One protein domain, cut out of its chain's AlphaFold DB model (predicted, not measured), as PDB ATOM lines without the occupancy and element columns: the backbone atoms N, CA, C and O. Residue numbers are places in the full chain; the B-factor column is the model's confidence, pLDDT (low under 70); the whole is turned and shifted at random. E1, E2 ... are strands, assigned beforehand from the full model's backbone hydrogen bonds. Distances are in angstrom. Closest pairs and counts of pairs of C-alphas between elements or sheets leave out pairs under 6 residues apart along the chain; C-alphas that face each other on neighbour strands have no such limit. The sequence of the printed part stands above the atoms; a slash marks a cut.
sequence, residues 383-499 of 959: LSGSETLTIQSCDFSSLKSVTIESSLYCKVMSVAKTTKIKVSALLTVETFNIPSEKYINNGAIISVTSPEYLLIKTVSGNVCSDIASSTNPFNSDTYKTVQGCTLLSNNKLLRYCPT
ATOM      1  N   LEU A 383     275.171 291.601 363.373       84.88
ATOM      2  CA  LEU A 383     274.375 292.815 363.262       84.88
ATOM      3  C   LEU A 383     273.896 293.234 364.652       84.88
ATOM      4  O   LEU A 383     273.061 292.547 365.234       84.88
ATOM      5  N   SER A 384     274.365 294.385 365.131       79.88
ATOM      6  CA  SER A 384     273.834 295.061 366.319       79.88
ATOM      7  C   SER A 384     273.561 296.550 366.031       79.88
ATOM      8  O   SER A 384     274.137 297.135 365.107       79.88
ATOM      9  N   GLY A 385     272.638 297.157 366.778       73.69
ATOM     10  CA  GLY A 385     271.980 298.423 366.431       73.69
ATOM     11  C   GLY A 385     270.597 298.565 367.085       73.69
ATOM     12  O   GLY A 385     270.017 297.595 367.572       73.69
ATOM     13  N   SER A 386     270.060 299.785 367.124       73.25
ATOM     14  CA  SER A 386     268.834 300.104 367.877       73.25
ATOM     15  C   SER A 386     267.562 300.223 367.031       73.25
ATOM     16  O   SER A 386     266.497 300.478 367.583       73.25
ATOM     17  N   GLU A 387     267.647 300.082 365.706       80.19
ATOM     18  CA  GLU A 387     266.506 300.242 364.793       80.19
ATOM     19  C   GLU A 387     266.339 299.018 363.869       80.19
ATOM     20  O   GLU A 387     266.995 297.987 364.055       80.19
ATOM     21  N   THR A 388     265.441 299.108 362.884       81.75
ATOM     22  CA  THR A 388     265.332 298.119 361.801       81.75
ATOM     23  C   THR A 388     266.227 298.511 360.629       81.75
ATOM     24  O   THR A 388     266.042 299.581 360.048       81.75
ATOM     25  N   LEU A 389     267.157 297.637 360.247       83.81
ATOM     26  CA  LEU A 389     267.970 297.772 359.038       83.81
ATOM     27  C   LEU A 389     267.218 297.189 357.835       83.81
ATOM     28  O   LEU A 389     266.664 296.103 357.949       83.81
ATOM     29  N   THR A 390     267.196 297.869 356.687       83.56
ATOM     30  CA  THR A 390     266.531 297.373 355.464       83.56
ATOM     31  C   THR A 390     267.569 297.135 354.376       83.56
ATOM     32  O   THR A 390     268.217 298.079 353.945       83.56
ATOM     33  N   ILE A 391     267.712 295.889 353.925       80.50
ATOM     34  CA  ILE A 391     268.673 295.456 352.903       80.50
ATOM     35  C   ILE A 391     267.917 294.817 351.728       80.50
ATOM     36  O   ILE A 391     267.032 293.977 351.913       80.50
ATOM     37  N   GLN A 392     268.263 295.200 350.496       80.56
ATOM     38  CA  GLN A 392     267.624 294.655 349.288       80.56
ATOM     39  C   GLN A 392     268.014 293.186 349.040       80.56
ATOM     40  O   GLN A 392     267.153 292.361 348.742       80.56
ATOM     41  N   SER A 393     269.292 292.832 349.204       81.75
ATOM     42  CA  SER A 393     269.783 291.458 349.038       81.75
ATOM     43  C   SER A 393     270.683 291.053 350.204       81.75
ATOM     44  O   SER A 393     271.790 291.565 350.362       81.75
ATOM     45  N   CYS A 394     270.203 290.131 351.033       85.56
ATOM     46  CA  CYS A 394     270.965 289.506 352.108       85.56
ATOM     47  C   CYS A 394     271.566 288.191 351.597       85.56
ATOM     48  O   CYS A 394     270.966 287.127 351.760       85.56
ATOM     49  N   ASP A 395     272.730 288.263 350.947       85.25
ATOM     50  CA  ASP A 395     273.466 287.069 350.526       85.25
ATOM     51  C   ASP A 395     274.441 286.613 351.619       85.25
ATOM     52  O   ASP A 395     275.495 287.206 351.847       85.25
ATOM     53  N   PHE A 396     274.062 285.544 352.313       85.56
ATOM     54  CA  PHE A 396     274.857 284.885 353.345       85.56
ATOM     55  C   PHE A 396     275.479 283.572 352.862       85.56
ATOM     56  O   PHE A 396     276.008 282.815 353.677       85.56
ATOM     57  N   SER A 397     275.434 283.276 351.560       82.75
ATOM     58  CA  SER A 397     275.926 282.011 351.001       82.75
ATOM     59  C   SER A 397     277.425 281.773 351.220       82.75
ATOM     60  O   SER A 397     277.866 280.631 351.344       82.75
ATOM     61  N   SER A 398     278.222 282.830 351.352       79.75
ATOM     62  CA  SER A 398     279.653 282.739 351.665       79.75
ATOM     63  C   SER A 398     279.959 282.630 353.168       79.75
ATOM     64  O   SER A 398     281.105 282.377 353.543       79.75
ATOM     65  N   LEU A 399     278.962 282.799 354.047       82.75
ATOM     66  CA  LEU A 399     279.151 282.890 355.497       82.75
ATOM     67  C   LEU A 399     278.855 281.568 356.206       82.75
ATOM     68  O   LEU A 399     277.878 280.879 355.912       82.75
ATOM     69  N   LYS A 400     279.668 281.245 357.218       83.31
ATOM     70  CA  LYS A 400     279.431 280.099 358.111       83.31
ATOM     71  C   LYS A 400     278.538 280.465 359.296       83.31
ATOM     72  O   LYS A 400     277.749 279.634 359.730       83.31
ATOM     73  N   SER A 401     278.651 281.687 359.818       84.62
ATOM     74  CA  SER A 401     277.909 282.138 361.004       84.62
ATOM     75  C   SER A 401     277.408 283.576 360.855       84.62
ATOM     76  O   SER A 401     278.150 284.440 360.398       84.62
ATOM     77  N   VAL A 402     276.162 283.842 361.236       87.12
ATOM     78  CA  VAL A 402     275.491 285.146 361.157       87.12
ATOM     79  C   VAL A 402     274.754 285.373 362.479       87.12
ATOM     80  O   VAL A 402     273.963 284.532 362.885       87.12
ATOM     81  N   THR A 403     274.961 286.497 363.152       88.50
ATOM     82  CA  THR A 403     274.222 286.881 364.363       88.50
ATOM     83  C   THR A 403     273.422 288.148 364.077       88.50
ATOM     84  O   THR A 403     273.958 289.110 363.537       88.50
ATOM     85  N   ILE A 404     272.137 288.156 364.412       88.69
ATOM     86  CA  ILE A 404     271.196 289.252 364.169       88.69
ATOM     87  C   ILE A 404     270.602 289.660 365.516       88.69
ATOM     88  O   ILE A 404     269.676 289.029 366.018       88.69
ATOM     89  N   GLU A 405     271.163 290.699 366.123       87.56
ATOM     90  CA  GLU A 405     270.741 291.251 367.419       87.56
ATOM     91  C   GLU A 405     269.845 292.488 367.266       87.56
ATOM     92  O   GLU A 405     269.319 293.003 368.248       87.56
ATOM     93  N   SER A 406     269.627 292.932 366.027       87.50
ATOM     94  CA  SER A 406     268.769 294.063 365.666       87.50
ATOM     95  C   SER A 406     267.790 293.677 364.581       87.50
ATOM     96  O   SER A 406     268.069 292.781 363.785       87.50
ATOM     97  N   SER A 407     266.664 294.384 364.519       89.94
ATOM     98  CA  SER A 407     265.661 294.117 363.501       89.94
ATOM     99  C   SER A 407     266.259 294.283 362.096       89.94
ATOM    100  O   SER A 407     266.943 295.269 361.815       89.94
ATOM    101  N   LEU A 408     266.016 293.320 361.211       89.69
ATOM    102  CA  LEU A 408     266.535 293.288 359.843       89.69
ATOM    103  C   LEU A 408     265.400 292.946 358.880       89.69
ATOM    104  O   LEU A 408     264.709 291.948 359.059       89.69
ATOM    105  N   TYR A 409     265.229 293.750 357.840       90.81
ATOM    106  CA  TYR A 409     264.388 293.450 356.691       90.81
ATOM    107  C   TYR A 409     265.274 293.078 355.502       90.81
ATOM    108  O   TYR A 409     266.090 293.890 355.070       90.81
ATOM    109  N   CYS A 410     265.085 291.882 354.953       89.88
ATOM    110  CA  CYS A 410     265.724 291.410 353.730       89.88
ATOM    111  C   CYS A 410     264.660 291.219 352.647       89.88
ATOM    112  O   CYS A 410     263.765 290.386 352.807       89.88
ATOM    113  N   LYS A 411     264.761 291.943 351.525       86.50
ATOM    114  CA  LYS A 411     263.850 291.711 350.391       86.50
ATOM    115  C   LYS A 411     264.090 290.330 349.763       86.50
ATOM    116  O   LYS A 411     263.151 289.563 349.563       86.50
ATOM    117  N   VAL A 412     265.349 289.975 349.527       87.50
ATOM    118  CA  VAL A 412     265.752 288.615 349.141       87.50
ATOM    119  C   VAL A 412     266.825 288.119 350.102       87.50
ATOM    120  O   VAL A 412     267.745 288.867 350.433       87.50
ATOM    121  N   MET A 413     266.711 286.873 350.559       90.06
ATOM    122  CA  MET A 413     267.736 286.210 351.366       90.06
ATOM    123  C   MET A 413     268.207 284.922 350.692       90.06
ATOM    124  O   MET A 413     267.393 284.056 350.363       90.06
ATOM    125  N   SER A 414     269.526 284.797 350.547       87.06
ATOM    126  CA  SER A 414     270.210 283.605 350.042       87.06
ATOM    127  C   SER A 414     271.181 283.093 351.102       87.06
ATOM    128  O   SER A 414     271.885 283.869 351.743       87.06
ATOM    129  N   VAL A 415     271.220 281.781 351.305       84.62
ATOM    130  CA  VAL A 415     272.060 281.116 352.313       84.62
ATOM    131  C   VAL A 415     272.720 279.890 351.694       84.62
ATOM    132  O   VAL A 415     272.202 279.326 350.732       84.62
ATOM    133  N   ALA A 416     273.849 279.447 352.245       79.06
ATOM    134  CA  ALA A 416     274.457 278.178 351.862       79.06
ATOM    135  C   ALA A 416     274.090 277.083 352.856       79.06
ATOM    136  O   ALA A 416     273.643 277.342 353.976       79.06
ATOM    137  N   LYS A 417     274.357 275.829 352.470       72.62
ATOM    138  CA  LYS A 417     274.042 274.678 353.318       72.62
ATOM    139  C   LYS A 417     274.791 274.643 354.660       72.62
ATOM    140  O   LYS A 417     274.456 273.879 355.555       72.62
ATOM    141  N   THR A 418     275.864 275.420 354.769       74.94
ATOM    142  CA  THR A 418     276.741 275.495 355.943       74.94
ATOM    143  C   THR A 418     276.490 276.728 356.806       74.94
ATOM    144  O   THR A 418     277.134 276.865 357.844       74.94
ATOM    145  N   THR A 419     275.612 277.638 356.381       82.12
ATOM    146  CA  THR A 419     275.351 278.901 357.077       82.12
ATOM    147  C   THR A 419     274.471 278.663 358.304       82.12
ATOM    148  O   THR A 419     273.444 277.991 358.220       82.12
ATOM    149  N   LYS A 420     274.851 279.240 359.447       84.62
ATOM    150  CA  LYS A 420     274.049 279.260 360.678       84.62
ATOM    151  C   LYS A 420     273.736 280.698 361.074       84.62
ATOM    152  O   LYS A 420     274.653 281.501 361.210       84.62
ATOM    153  N   ILE A 421     272.459 281.022 361.253       87.25
ATOM    154  CA  ILE A 421     271.966 282.366 361.566       87.25
ATOM    155  C   ILE A 421     271.319 282.353 362.950       87.25
ATOM    156  O   ILE A 421     270.334 281.659 363.155       87.25
ATOM    157  N   LYS A 422     271.824 283.133 363.904       88.75
ATOM    158  CA  LYS A 422     271.229 283.311 365.232       88.75
ATOM    159  C   LYS A 422     270.500 284.646 365.298       88.75
ATOM    160  O   LYS A 422     271.107 285.680 365.044       88.75
ATOM    161  N   VAL A 423     269.223 284.634 365.662       89.06
ATOM    162  CA  VAL A 423     268.343 285.809 365.632       89.06
ATOM    163  C   VAL A 423     267.795 286.097 367.029       89.06
ATOM    164  O   VAL A 423     267.138 285.251 367.639       89.06
ATOM    165  N   SER A 424     268.061 287.304 367.523       87.62
ATOM    166  CA  SER A 424     267.603 287.817 368.822       87.62
ATOM    167  C   SER A 424     266.659 289.025 368.698       87.62
ATOM    168  O   SER A 424     266.188 289.516 369.719       87.62
ATOM    169  N   ALA A 425     266.388 289.495 367.476       88.69
ATOM    170  CA  ALA A 425     265.486 290.602 367.147       88.69
ATOM    171  C   ALA A 425     264.743 290.318 365.827       88.69
ATOM    172  O   ALA A 425     265.098 289.380 365.122       88.69
ATOM    173  N   LEU A 426     263.725 291.106 365.471       90.81
ATOM    174  CA  LEU A 426     262.839 290.796 364.341       90.81
ATOM    175  C   LEU A 426     263.572 290.717 362.987       90.81
ATOM    176  O   LEU A 426     263.954 291.734 362.413       90.81
ATOM    177  N   LEU A 427     263.668 289.515 362.424       91.69
ATOM    178  CA  LEU A 427     264.079 289.252 361.051       91.69
ATOM    179  C   LEU A 427     262.844 289.105 360.153       91.69
ATOM    180  O   LEU A 427     262.079 288.148 360.272       91.69
ATOM    181  N   THR A 428     262.672 290.035 359.219       91.38
ATOM    182  CA  THR A 428     261.667 289.952 358.154       91.38
ATOM    183  C   THR A 428     262.337 289.602 356.830       91.38
ATOM    184  O   THR A 428     263.231 290.311 356.380       91.38
ATOM    185  N   VAL A 429     261.880 288.535 356.182       90.38
ATOM    186  CA  VAL A 429     262.342 288.092 354.864       90.38
ATOM    187  C   VAL A 429     261.167 288.118 353.895       90.38
ATOM    188  O   VAL A 429     260.168 287.429 354.103       90.38
ATOM    189  N   GLU A 430     261.261 288.912 352.832       87.69
ATOM    190  CA  GLU A 430     260.211 288.945 351.813       87.69
ATOM    191  C   GLU A 430     260.268 287.705 350.912       87.69
ATOM    192  O   GLU A 430     259.248 287.036 350.760       87.69
ATOM    193  N   THR A 431     261.448 287.337 350.400       87.94
ATOM    194  CA  THR A 431     261.677 286.075 349.669       87.94
ATOM    195  C   THR A 431     262.886 285.323 350.222       87.94
ATOM    196  O   THR A 431     264.007 285.834 350.182       87.94
ATOM    197  N   PHE A 432     262.676 284.102 350.721       86.88
ATOM    198  CA  PHE A 432     263.749 283.199 351.151       86.88
ATOM    199  C   PHE A 432     264.052 282.165 350.058       86.88
ATOM    200  O   PHE A 432     263.189 281.352 349.718       86.88
ATOM    201  N   ASN A 433     265.273 282.169 349.525       85.25
ATOM    202  CA  ASN A 433     265.706 281.189 348.531       85.25
ATOM    203  C   ASN A 433     266.284 279.954 349.231       85.25
ATOM    204  O   ASN A 433     267.353 280.018 349.844       85.25
ATOM    205  N   ILE A 434     265.579 278.826 349.134       75.00
ATOM    206  CA  ILE A 434     266.069 277.541 349.633       75.00
ATOM    207  C   ILE A 434     267.252 277.094 348.752       75.00
ATOM    208  O   ILE A 434     267.139 277.128 347.524       75.00
ATOM    209  N   PRO A 435     268.372 276.638 349.341       71.00
ATOM    210  CA  PRO A 435     269.447 275.987 348.593       71.00
ATOM    211  C   PRO A 435     268.926 274.809 347.750       71.00
ATOM    212  O   PRO A 435     268.017 274.100 348.164       71.00
ATOM    213  N   SER A 436     269.531 274.542 346.591       67.62
ATOM    214  CA  SER A 436     269.088 273.494 345.649       67.62
ATOM    215  C   SER A 436     269.326 272.042 346.104       67.62
ATOM    216  O   SER A 436     268.935 271.107 345.408       67.62
ATOM    217  N   GLU A 437     269.963 271.822 347.255       65.88
ATOM    218  CA  GLU A 437     270.277 270.493 347.790       65.88
ATOM    219  C   GLU A 437     269.392 270.164 348.999       65.88
ATOM    220  O   GLU A 437     269.145 271.026 349.843       65.88
ATOM    221  N   LYS A 438     268.960 268.896 349.129       61.72
ATOM    222  CA  LYS A 438     268.266 268.416 350.336       61.72
ATOM    223  C   LYS A 438     269.171 268.658 351.540       61.72
ATOM    224  O   LYS A 438     270.247 268.070 351.652       61.72
ATOM    225  N   TYR A 439     268.730 269.536 352.429       58.75
ATOM    226  CA  TYR A 439     269.518 269.959 353.573       58.75
ATOM    227  C   TYR A 439     269.521 268.843 354.628       58.75
ATOM    228  O   TYR A 439     268.470 268.437 355.120       58.75
ATOM    229  N   ILE A 440     270.706 268.320 354.952       51.28
ATOM    230  CA  ILE A 440     270.927 267.329 356.014       51.28
ATOM    231  C   ILE A 440     272.024 267.912 356.903       51.28
ATOM    232  O   ILE A 440     273.208 267.722 356.638       51.28
ATOM    233  N   ASN A 441     271.658 268.712 357.898       48.59
ATOM    234  CA  ASN A 441     272.631 269.324 358.799       48.59
ATOM    235  C   ASN A 441     272.162 269.166 360.247       48.59
ATOM    236  O   ASN A 441     270.966 269.026 360.496       48.59
ATOM    237  N   ASN A 442     273.104 269.211 361.191       55.38
ATOM    238  CA  ASN A 442     272.812 269.276 362.625       55.38
ATOM    239  C   ASN A 442     272.077 270.610 362.892       55.38
ATOM    240  O   ASN A 442     272.722 271.654 362.992       55.38
ATOM    241  N   GLY A 443     270.739 270.601 362.868       62.88
ATOM    242  CA  GLY A 443     269.831 271.732 363.120       62.88
ATOM    243  C   GLY A 443     269.484 272.647 361.937       62.88
ATOM    244  O   GLY A 443     270.049 272.549 360.845       62.88
ATOM    245  N   ALA A 444     268.576 273.596 362.199       72.62
ATOM    246  CA  ALA A 444     268.048 274.561 361.227       72.62
ATOM    247  C   ALA A 444     269.083 275.605 360.767       72.62
ATOM    248  O   ALA A 444     270.154 275.751 361.369       72.62
ATOM    249  N   ILE A 445     268.762 276.328 359.691       81.12
ATOM    250  CA  ILE A 445     269.578 277.444 359.181       81.12
ATOM    251  C   ILE A 445     269.453 278.664 360.100       81.12
ATOM    252  O   ILE A 445     270.460 279.283 360.428       81.12
ATOM    253  N   ILE A 446     268.234 278.993 360.534       86.19
ATOM    254  CA  ILE A 446     267.928 280.156 361.373       86.19
ATOM    255  C   ILE A 446     267.504 279.689 362.769       86.19
ATOM    256  O   ILE A 446     266.452 279.090 362.925       86.19
ATOM    257  N   SER A 447     268.260 280.006 363.810       86.81
ATOM    258  CA  SER A 447     267.860 279.796 365.202       86.81
ATOM    259  C   SER A 447     267.364 281.107 365.804       86.81
ATOM    260  O   SER A 447     268.149 282.038 365.990       86.81
ATOM    261  N   VAL A 448     266.079 281.187 366.144       86.88
ATOM    262  CA  VAL A 448     265.477 282.366 366.784       86.88
ATOM    263  C   VAL A 448     265.321 282.164 368.291       86.88
ATOM    264  O   VAL A 448     265.142 281.049 368.787       86.88
ATOM    265  N   THR A 449     265.424 283.243 369.067       80.81
ATOM    266  CA  THR A 449     265.108 283.210 370.507       80.81
ATOM    267  C   THR A 449     263.605 283.127 370.776       80.81
ATOM    268  O   THR A 449     263.222 282.536 371.783       80.81
ATOM    269  N   SER A 450     262.774 283.658 369.876       82.94
ATOM    270  CA  SER A 450     261.311 283.577 369.907       82.94
ATOM    271  C   SER A 450     260.757 283.542 368.470       82.94
ATOM    272  O   SER A 450     261.311 284.233 367.612       82.94
ATOM    273  N   PRO A 451     259.681 282.782 368.172       83.06
ATOM    274  CA  PRO A 451     259.069 282.705 366.839       83.06
ATOM    275  C   PRO A 451     258.640 284.066 366.289       83.06
ATOM    276  O   PRO A 451     258.720 284.302 365.089       83.06
ATOM    277  N   GLU A 452     258.233 284.983 367.171       85.62
ATOM    278  CA  GLU A 452     257.819 286.347 366.813       85.62
ATOM    279  C   GLU A 452     258.940 287.174 366.168       85.62
ATOM    280  O   GLU A 452     258.673 288.169 365.501       85.62
ATOM    281  N   TYR A 453     260.196 286.750 366.324       88.62
ATOM    282  CA  TYR A 453     261.350 287.380 365.695       88.62
ATOM    283  C   TYR A 453     261.630 286.877 364.284       88.62
ATOM    284  O   TYR A 453     262.620 287.293 363.690       88.62
ATOM    285  N   LEU A 454     260.787 286.012 363.718       88.81
ATOM    286  CA  LEU A 454     260.932 285.558 362.343       88.81
ATOM    287  C   LEU A 454     259.630 285.715 361.564       88.81
ATOM    288  O   LEU A 454     258.646 285.022 361.821       88.81
ATOM    289  N   LEU A 455     259.672 286.543 360.524       87.88
ATOM    290  CA  LEU A 455     258.603 286.673 359.544       87.88
ATOM    291  C   LEU A 455     259.148 286.370 358.146       87.88
ATOM    292  O   LEU A 455     259.959 287.127 357.624       87.88
ATOM    293  N   ILE A 456     258.682 285.289 357.522       85.38
ATOM    294  CA  ILE A 456     259.017 284.938 356.134       85.38
ATOM    295  C   ILE A 456     257.740 285.061 355.303       85.38
ATOM    296  O   ILE A 456     256.774 284.350 355.574       85.38
ATOM    297  N   LYS A 457     257.716 285.965 354.316       83.50
ATOM    298  CA  LYS A 457     256.525 286.185 353.473       83.50
ATOM    299  C   LYS A 457     256.400 285.141 352.366       83.50
ATOM    300  O   LYS A 457     255.313 284.614 352.153       83.50
ATOM    301  N   THR A 458     257.491 284.861 351.653       82.25
ATOM    302  CA  THR A 458     257.527 283.881 350.558       82.25
ATOM    303  C   THR A 458     258.813 283.061 350.587       82.25
ATOM    304  O   THR A 458     259.845 283.497 351.103       82.25
ATOM    305  N   VAL A 459     258.742 281.849 350.037       80.88
ATOM    306  CA  VAL A 459     259.843 280.885 349.963       80.88
ATOM    307  C   VAL A 459     259.916 280.337 348.541       80.88
ATOM    308  O   VAL A 459     258.885 279.989 347.970       80.88
ATOM    309  N   SER A 460     261.120 280.252 347.979       79.19
ATOM    310  CA  SER A 460     261.381 279.708 346.642       79.19
ATOM    311  C   SER A 460     262.348 278.529 346.735       79.19
ATOM    312  O   SER A 460     263.410 278.654 347.341       79.19
ATOM    313  N   GLY A 461     261.987 277.380 346.162       74.88
ATOM    314  CA  GLY A 461     262.813 276.170 346.165       74.88
ATOM    315  C   GLY A 461     262.031 274.917 345.772       74.88
ATOM    316  O   GLY A 461     260.805 274.927 345.738       74.88
ATOM    317  N   ASN A 462     262.740 273.830 345.470       75.12
ATOM    318  CA  ASN A 462     262.164 272.555 345.022       75.12
ATOM    319  C   ASN A 462     262.611 271.348 345.869       75.12
ATOM    320  O   ASN A 462     262.405 270.202 345.470       75.12
ATOM    321  N   VAL A 463     263.208 271.588 347.038       77.00
ATOM    322  CA  VAL A 463     263.681 270.556 347.968       77.00
ATOM    323  C   VAL A 463     263.175 270.828 349.381       77.00
ATOM    324  O   VAL A 463     262.949 271.973 349.762       77.00
ATOM    325  N   CYS A 464     262.999 269.764 350.167       77.62
ATOM    326  CA  CYS A 464     262.682 269.887 351.587       77.62
ATOM    327  C   CYS A 464     263.860 270.494 352.360       77.62
ATOM    328  O   CYS A 464     264.976 269.971 352.267       77.62
ATOM    329  N   SER A 465     263.613 271.541 353.152       79.06
ATOM    330  CA  SER A 465     264.654 272.199 353.950       79.06
ATOM    331  C   SER A 465     264.147 272.712 355.297       79.06
ATOM    332  O   SER A 465     263.071 273.307 355.392       79.06
ATOM    333  N   ASP A 466     264.979 272.522 356.323       81.25
ATOM    334  CA  ASP A 466     264.776 272.978 357.701       81.25
ATOM    335  C   ASP A 466     265.245 274.433 357.842       81.25
ATOM    336  O   ASP A 466     266.433 274.722 358.003       81.25
ATOM    337  N   ILE A 467     264.305 275.371 357.721       81.88
ATOM    338  CA  ILE A 467     264.602 276.800 357.583       81.88
ATOM    339  C   ILE A 467     264.899 277.434 358.932       81.88
ATOM    340  O   ILE A 467     265.921 278.104 359.075       81.88
ATOM    341  N   ALA A 468     264.032 277.221 359.922       84.56
ATOM    342  CA  ALA A 468     264.152 277.897 361.205       84.56
ATOM    343  C   ALA A 468     263.830 277.012 362.407       84.56
ATOM    344  O   ALA A 468     263.015 276.101 362.312       84.56
ATOM    345  N   SER A 469     264.454 277.309 363.544       85.50
ATOM    346  CA  SER A 469     264.256 276.665 364.838       85.50
ATOM    347  C   SER A 469     264.051 277.677 365.954       85.50
ATOM    348  O   SER A 469     264.582 278.786 365.901       85.50
ATOM    349  N   SER A 470     263.293 277.295 366.976       81.62
ATOM    350  CA  SER A 470     262.950 278.155 368.108       81.62
ATOM    351  C   SER A 470     262.775 277.340 369.389       81.62
ATOM    352  O   SER A 470     262.346 276.193 369.355       81.62
ATOM    353  N   THR A 471     263.025 277.964 370.544       76.00
ATOM    354  CA  THR A 471     262.684 277.381 371.853       76.00
ATOM    355  C   THR A 471     261.180 277.323 372.124       76.00
ATOM    356  O   THR A 471     260.752 276.490 372.916       76.00
ATOM    357  N   ASN A 472     260.385 278.177 371.471       78.69
ATOM    358  CA  ASN A 472     258.920 278.157 371.541       78.69
ATOM    359  C   ASN A 472     258.311 277.675 370.207       78.69
ATOM    360  O   ASN A 472     258.917 277.929 369.162       78.69
ATOM    361  N   PRO A 473     257.119 277.048 370.218       78.56
ATOM    362  CA  PRO A 473     256.416 276.586 369.018       78.56
ATOM    363  C   PRO A 473     256.170 277.673 367.964       78.56
ATOM    364  O   PRO A 473     255.728 278.774 368.296       78.56
ATOM    365  N   PHE A 474     256.368 277.355 366.684       78.62
ATOM    366  CA  PHE A 474     255.902 278.190 365.577       78.62
ATOM    367  C   PHE A 474     254.384 278.022 365.405       78.62
ATOM    368  O   PHE A 474     253.896 276.918 365.168       78.62
ATOM    369  N   ASN A 475     253.626 279.118 365.499       71.06
ATOM    370  CA  ASN A 475     252.190 279.096 365.216       71.06
ATOM    371  C   ASN A 475     251.954 278.964 363.700       71.06
ATOM    372  O   ASN A 475     252.378 279.832 362.936       71.06
ATOM    373  N   SER A 476     251.259 277.906 363.270       63.97
ATOM    374  CA  SER A 476     250.940 277.647 361.860       63.97
ATOM    375  C   SER A 476     250.147 278.772 361.195       63.97
ATOM    376  O   SER A 476     250.300 278.982 359.998       63.97
ATOM    377  N   ASP A 477     249.345 279.530 361.943       66.06
ATOM    378  CA  ASP A 477     248.500 280.587 361.370       66.06
ATOM    379  C   ASP A 477     249.319 281.771 360.830       66.06
ATOM    380  O   ASP A 477     248.896 282.465 359.898       66.06
ATOM    381  N   THR A 478     250.517 281.981 361.385       66.62
ATOM    382  CA  THR A 478     251.461 283.024 360.959       66.62
ATOM    383  C   THR A 478     252.191 282.641 359.667       66.62
ATOM    384  O   THR A 478     252.562 283.519 358.887       66.62
ATOM    385  N   TYR A 479     252.380 281.343 359.413       67.00
ATOM    386  CA  TYR A 479     253.164 280.823 358.291       67.00
ATOM    387  C   TYR A 479     252.253 280.054 357.331       67.00
ATOM    388  O   TYR A 479     251.901 278.900 357.558       67.00
ATOM    389  N   LYS A 480     251.849 280.704 356.238       60.16
ATOM    390  CA  LYS A 480     250.936 280.112 355.249       60.16
ATOM    391  C   LYS A 480     251.686 279.284 354.206       60.16
ATOM    392  O   LYS A 480     252.859 279.519 353.924       60.16
ATOM    393  N   THR A 481     250.980 278.331 353.600       59.16
ATOM    394  CA  THR A 481     251.440 277.618 352.403       59.16
ATOM    395  C   THR A 481     251.800 278.612 351.299       59.16
ATOM    396  O   THR A 481     251.038 279.528 350.990       59.16
ATOM    397  N   VAL A 482     252.980 278.427 350.710       64.31
ATOM    398  CA  VAL A 482     253.478 279.238 349.592       64.31
ATOM    399  C   VAL A 482     253.261 278.440 348.307       64.31
ATOM    400  O   VAL A 482     253.311 277.211 348.316       64.31
ATOM    401  N   GLN A 483     252.993 279.106 347.187       61.56
ATOM    402  CA  GLN A 483     252.758 278.434 345.908       61.56
ATOM    403  C   GLN A 483     253.913 277.470 345.558       61.56
ATOM    404  O   GLN A 483     255.055 277.894 345.420       61.56
ATOM    405  N   GLY A 484     253.610 276.171 345.432       61.22
ATOM    406  CA  GLY A 484     254.588 275.114 345.124       61.22
ATOM    407  C   GLY A 484     255.230 274.413 346.333       61.22
ATOM    408  O   GLY A 484     255.810 273.341 346.152       61.22
ATOM    409  N   CYS A 485     255.067 274.935 347.556       68.81
ATOM    410  CA  CYS A 485     255.631 274.358 348.784       68.81
ATOM    411  C   CYS A 485     254.590 274.202 349.911       68.81
ATOM    412  O   CYS A 485     253.831 275.117 350.226       68.81
ATOM    413  N   THR A 486     254.613 273.058 350.593       74.06
ATOM    414  CA  THR A 486     253.861 272.790 351.823       74.06
ATOM    415  C   THR A 486     254.740 273.037 353.048       74.06
ATOM    416  O   THR A 486     255.891 272.597 353.103       74.06
ATOM    417  N   LEU A 487     254.185 273.727 354.047       74.19
ATOM    418  CA  LEU A 487     254.790 273.847 355.369       74.19
ATOM    419  C   LEU A 487     254.551 272.552 356.157       74.19
ATOM    420  O   LEU A 487     253.404 272.189 356.413       74.19
ATOM    421  N   LEU A 488     255.624 271.892 356.585       73.19
ATOM    422  CA  LEU A 488     255.568 270.810 357.564       73.19
ATOM    423  C   LEU A 488     255.894 271.412 358.936       73.19
ATOM    424  O   LEU A 488     257.063 271.608 359.277       73.19
ATOM    425  N   SER A 489     254.855 271.779 359.694       64.00
ATOM    426  CA  SER A 489     255.032 272.324 361.044       64.00
ATOM    427  C   SER A 489     255.431 271.208 362.002       64.00
ATOM    428  O   SER A 489     254.657 270.297 362.284       64.00
ATOM    429  N   ASN A 490     256.660 271.295 362.497       71.50
ATOM    430  CA  ASN A 490     257.286 270.311 363.370       71.50
ATOM    431  C   ASN A 490     257.434 270.872 364.798       71.50
ATOM    432  O   ASN A 490     258.438 270.651 365.479       71.50
ATOM    433  N   ASN A 491     256.416 271.629 365.230       74.06
ATOM    434  CA  ASN A 491     256.313 272.346 366.503       74.06
ATOM    435  C   ASN A 491     257.363 273.467 366.655       74.06
ATOM    436  O   ASN A 491     257.075 274.633 366.396       74.06
ATOM    437  N   LYS A 492     258.607 273.124 366.996       78.44
ATOM    438  CA  LYS A 492     259.737 274.052 367.214       78.44
ATOM    439  C   LYS A 492     260.649 274.230 365.987       78.44
ATOM    440  O   LYS A 492     261.625 274.980 366.040       78.44
ATOM    441  N   LEU A 493     260.312 273.578 364.872       81.50
ATOM    442  CA  LEU A 493     261.046 273.612 363.607       81.50
ATOM    443  C   LEU A 493     260.122 273.992 362.437       81.50
ATOM    444  O   LEU A 493     259.063 273.391 362.247       81.50
ATOM    445  N   LEU A 494     260.559 274.956 361.626       82.88
ATOM    446  CA  LEU A 494     259.906 275.409 360.399       82.88
ATOM    447  C   LEU A 494     260.565 274.736 359.184       82.88
ATOM    448  O   LEU A 494     261.704 275.062 358.837       82.88
ATOM    449  N   ARG A 495     259.852 273.815 358.526       82.94
ATOM    450  CA  ARG A 495     260.327 273.077 357.343       82.94
ATOM    451  C   ARG A 495     259.409 273.317 356.149       82.94
ATOM    452  O   ARG A 495     258.206 273.094 356.248       82.94
ATOM    453  N   TYR A 496     259.974 273.702 355.009       82.25
ATOM    454  CA  TYR A 496     259.239 273.779 353.741       82.25
ATOM    455  C   TYR A 496     259.622 272.606 352.849       82.25
ATOM    456  O   TYR A 496     260.801 272.271 352.752       82.25
ATOM    457  N   CYS A 497     258.632 272.005 352.196       79.69
ATOM    458  CA  CYS A 497     258.783 270.884 351.272       79.69
ATOM    459  C   CYS A 497     257.981 271.132 349.992       79.69
ATOM    460  O   CYS A 497     256.955 271.799 350.065       79.69
ATOM    461  N   PRO A 498     258.370 270.574 348.833       80.19
ATOM    462  CA  PRO A 498     257.517 270.575 347.646       80.19
ATOM    463  C   PRO A 498     256.140 269.985 347.960       80.19
ATOM    464  O   PRO A 498     256.041 269.018 348.717       80.19
ATOM    465  N   THR A 499     255.078 270.519 347.356       76.81
ATOM    466  CA  THR A 499     253.698 270.036 347.577       76.81
ATOM    467  C   THR A 499     253.498 268.555 347.248       76.81
ATOM    468  O   THR A 499     252.574 267.939 347.765       76.81
TER     469      THR A 499
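AT A GLANCE: This is residues 383 to 499 of the 959 residues of the protein "Tyrosine kinase, putative" of Entamoeba nuttalli (strain P19) (UniProt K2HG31). The chain is wound in stacked turns, a short solenoid of parallel strands in which E1, E3, E5 and E7 make one wall and E2, E4, E6 and E8 the opposite one. At one end the hairpin E9 and E10 extends the second wall past E8 and turns in to cover part of that end. The 117 printed residues have ten named strands, E1 to E10 in chain order, and no named helix; the class is all strand, with under half of the residues, 58, in named elements. The mixed sheet runs E2, E4, E6, E8, E10, E9, and the parallel one E1, E3, E5, E7. The whole is compact, with a radius of gyration of the C-alphas of 12.9 A, and spans 39 by 29 by 26 A.

IN THESE COORDINATES: In the larger sheet, E2 is residues 401 to 404, E4 420 to 423, E6 446 to 448, E8 465 to 470 at 15.5 A, E10 493 to 498 at 16.6 A, and E9 485 to 489 at 12.4 A. E10 ends with C-alpha 498 at (257.517, 270.575, 347.646). In the other sheet, E1 is residues 389 to 396 at 15.7 A, beginning with C-alpha 389 at (267.970, 297.772, 359.038). E3 is residues 408 to 415 at 15.3 A, E5 427 to 433 at 15.0 A, and E7 454 to 460 at 16.8 A. E1 bends by 91 degrees at residue 392 and E3 by 96 degrees at residue 411.

HOW THE PARTS SIT: In the larger sheet, with edge strands E2 and E9, E2 and E4 are parallel at 12 degrees, with N 402 and O 420 2.8 A apart, within hydrogen-bond range. E4 and E6 are parallel, N 447 to O 421 2.7 A; so are E6 and E8, N 469 to O 446 2.7 A. E8 and E10 are antiparallel at 161 degrees, N 467 to O 494 2.8 A. The hairpin E9 and E10 is antiparallel, N 486 to O 497 2.7 A. The two sheets form a sandwich, two sheets face to face; the parts that face each other are 9.9 A centre to centre, with their best planes 25 degrees apart. In the second sheet the parallel pairs are E1 and E3, N 391 to O 409 2.8 A; E3 and E5, N 410 to O 428 2.8 A; and E5 and E7, N 429 to O 455 2.8 A. E7 and E8 are near each other, with 5 pairs of C-alphas within 10 A.

THE WHOLE: The farthest C-alphas, of Ser 386 and Thr 499, are 39.3 A apart. The printed part has no cut. The links E5 to E6, 12 residues, and E8 to E9, 14 residues, are long; the others are tight. Mean pLDDT of the printed part is 79.2, with residues 436 to 443, 476 to 485 and 489 under 70.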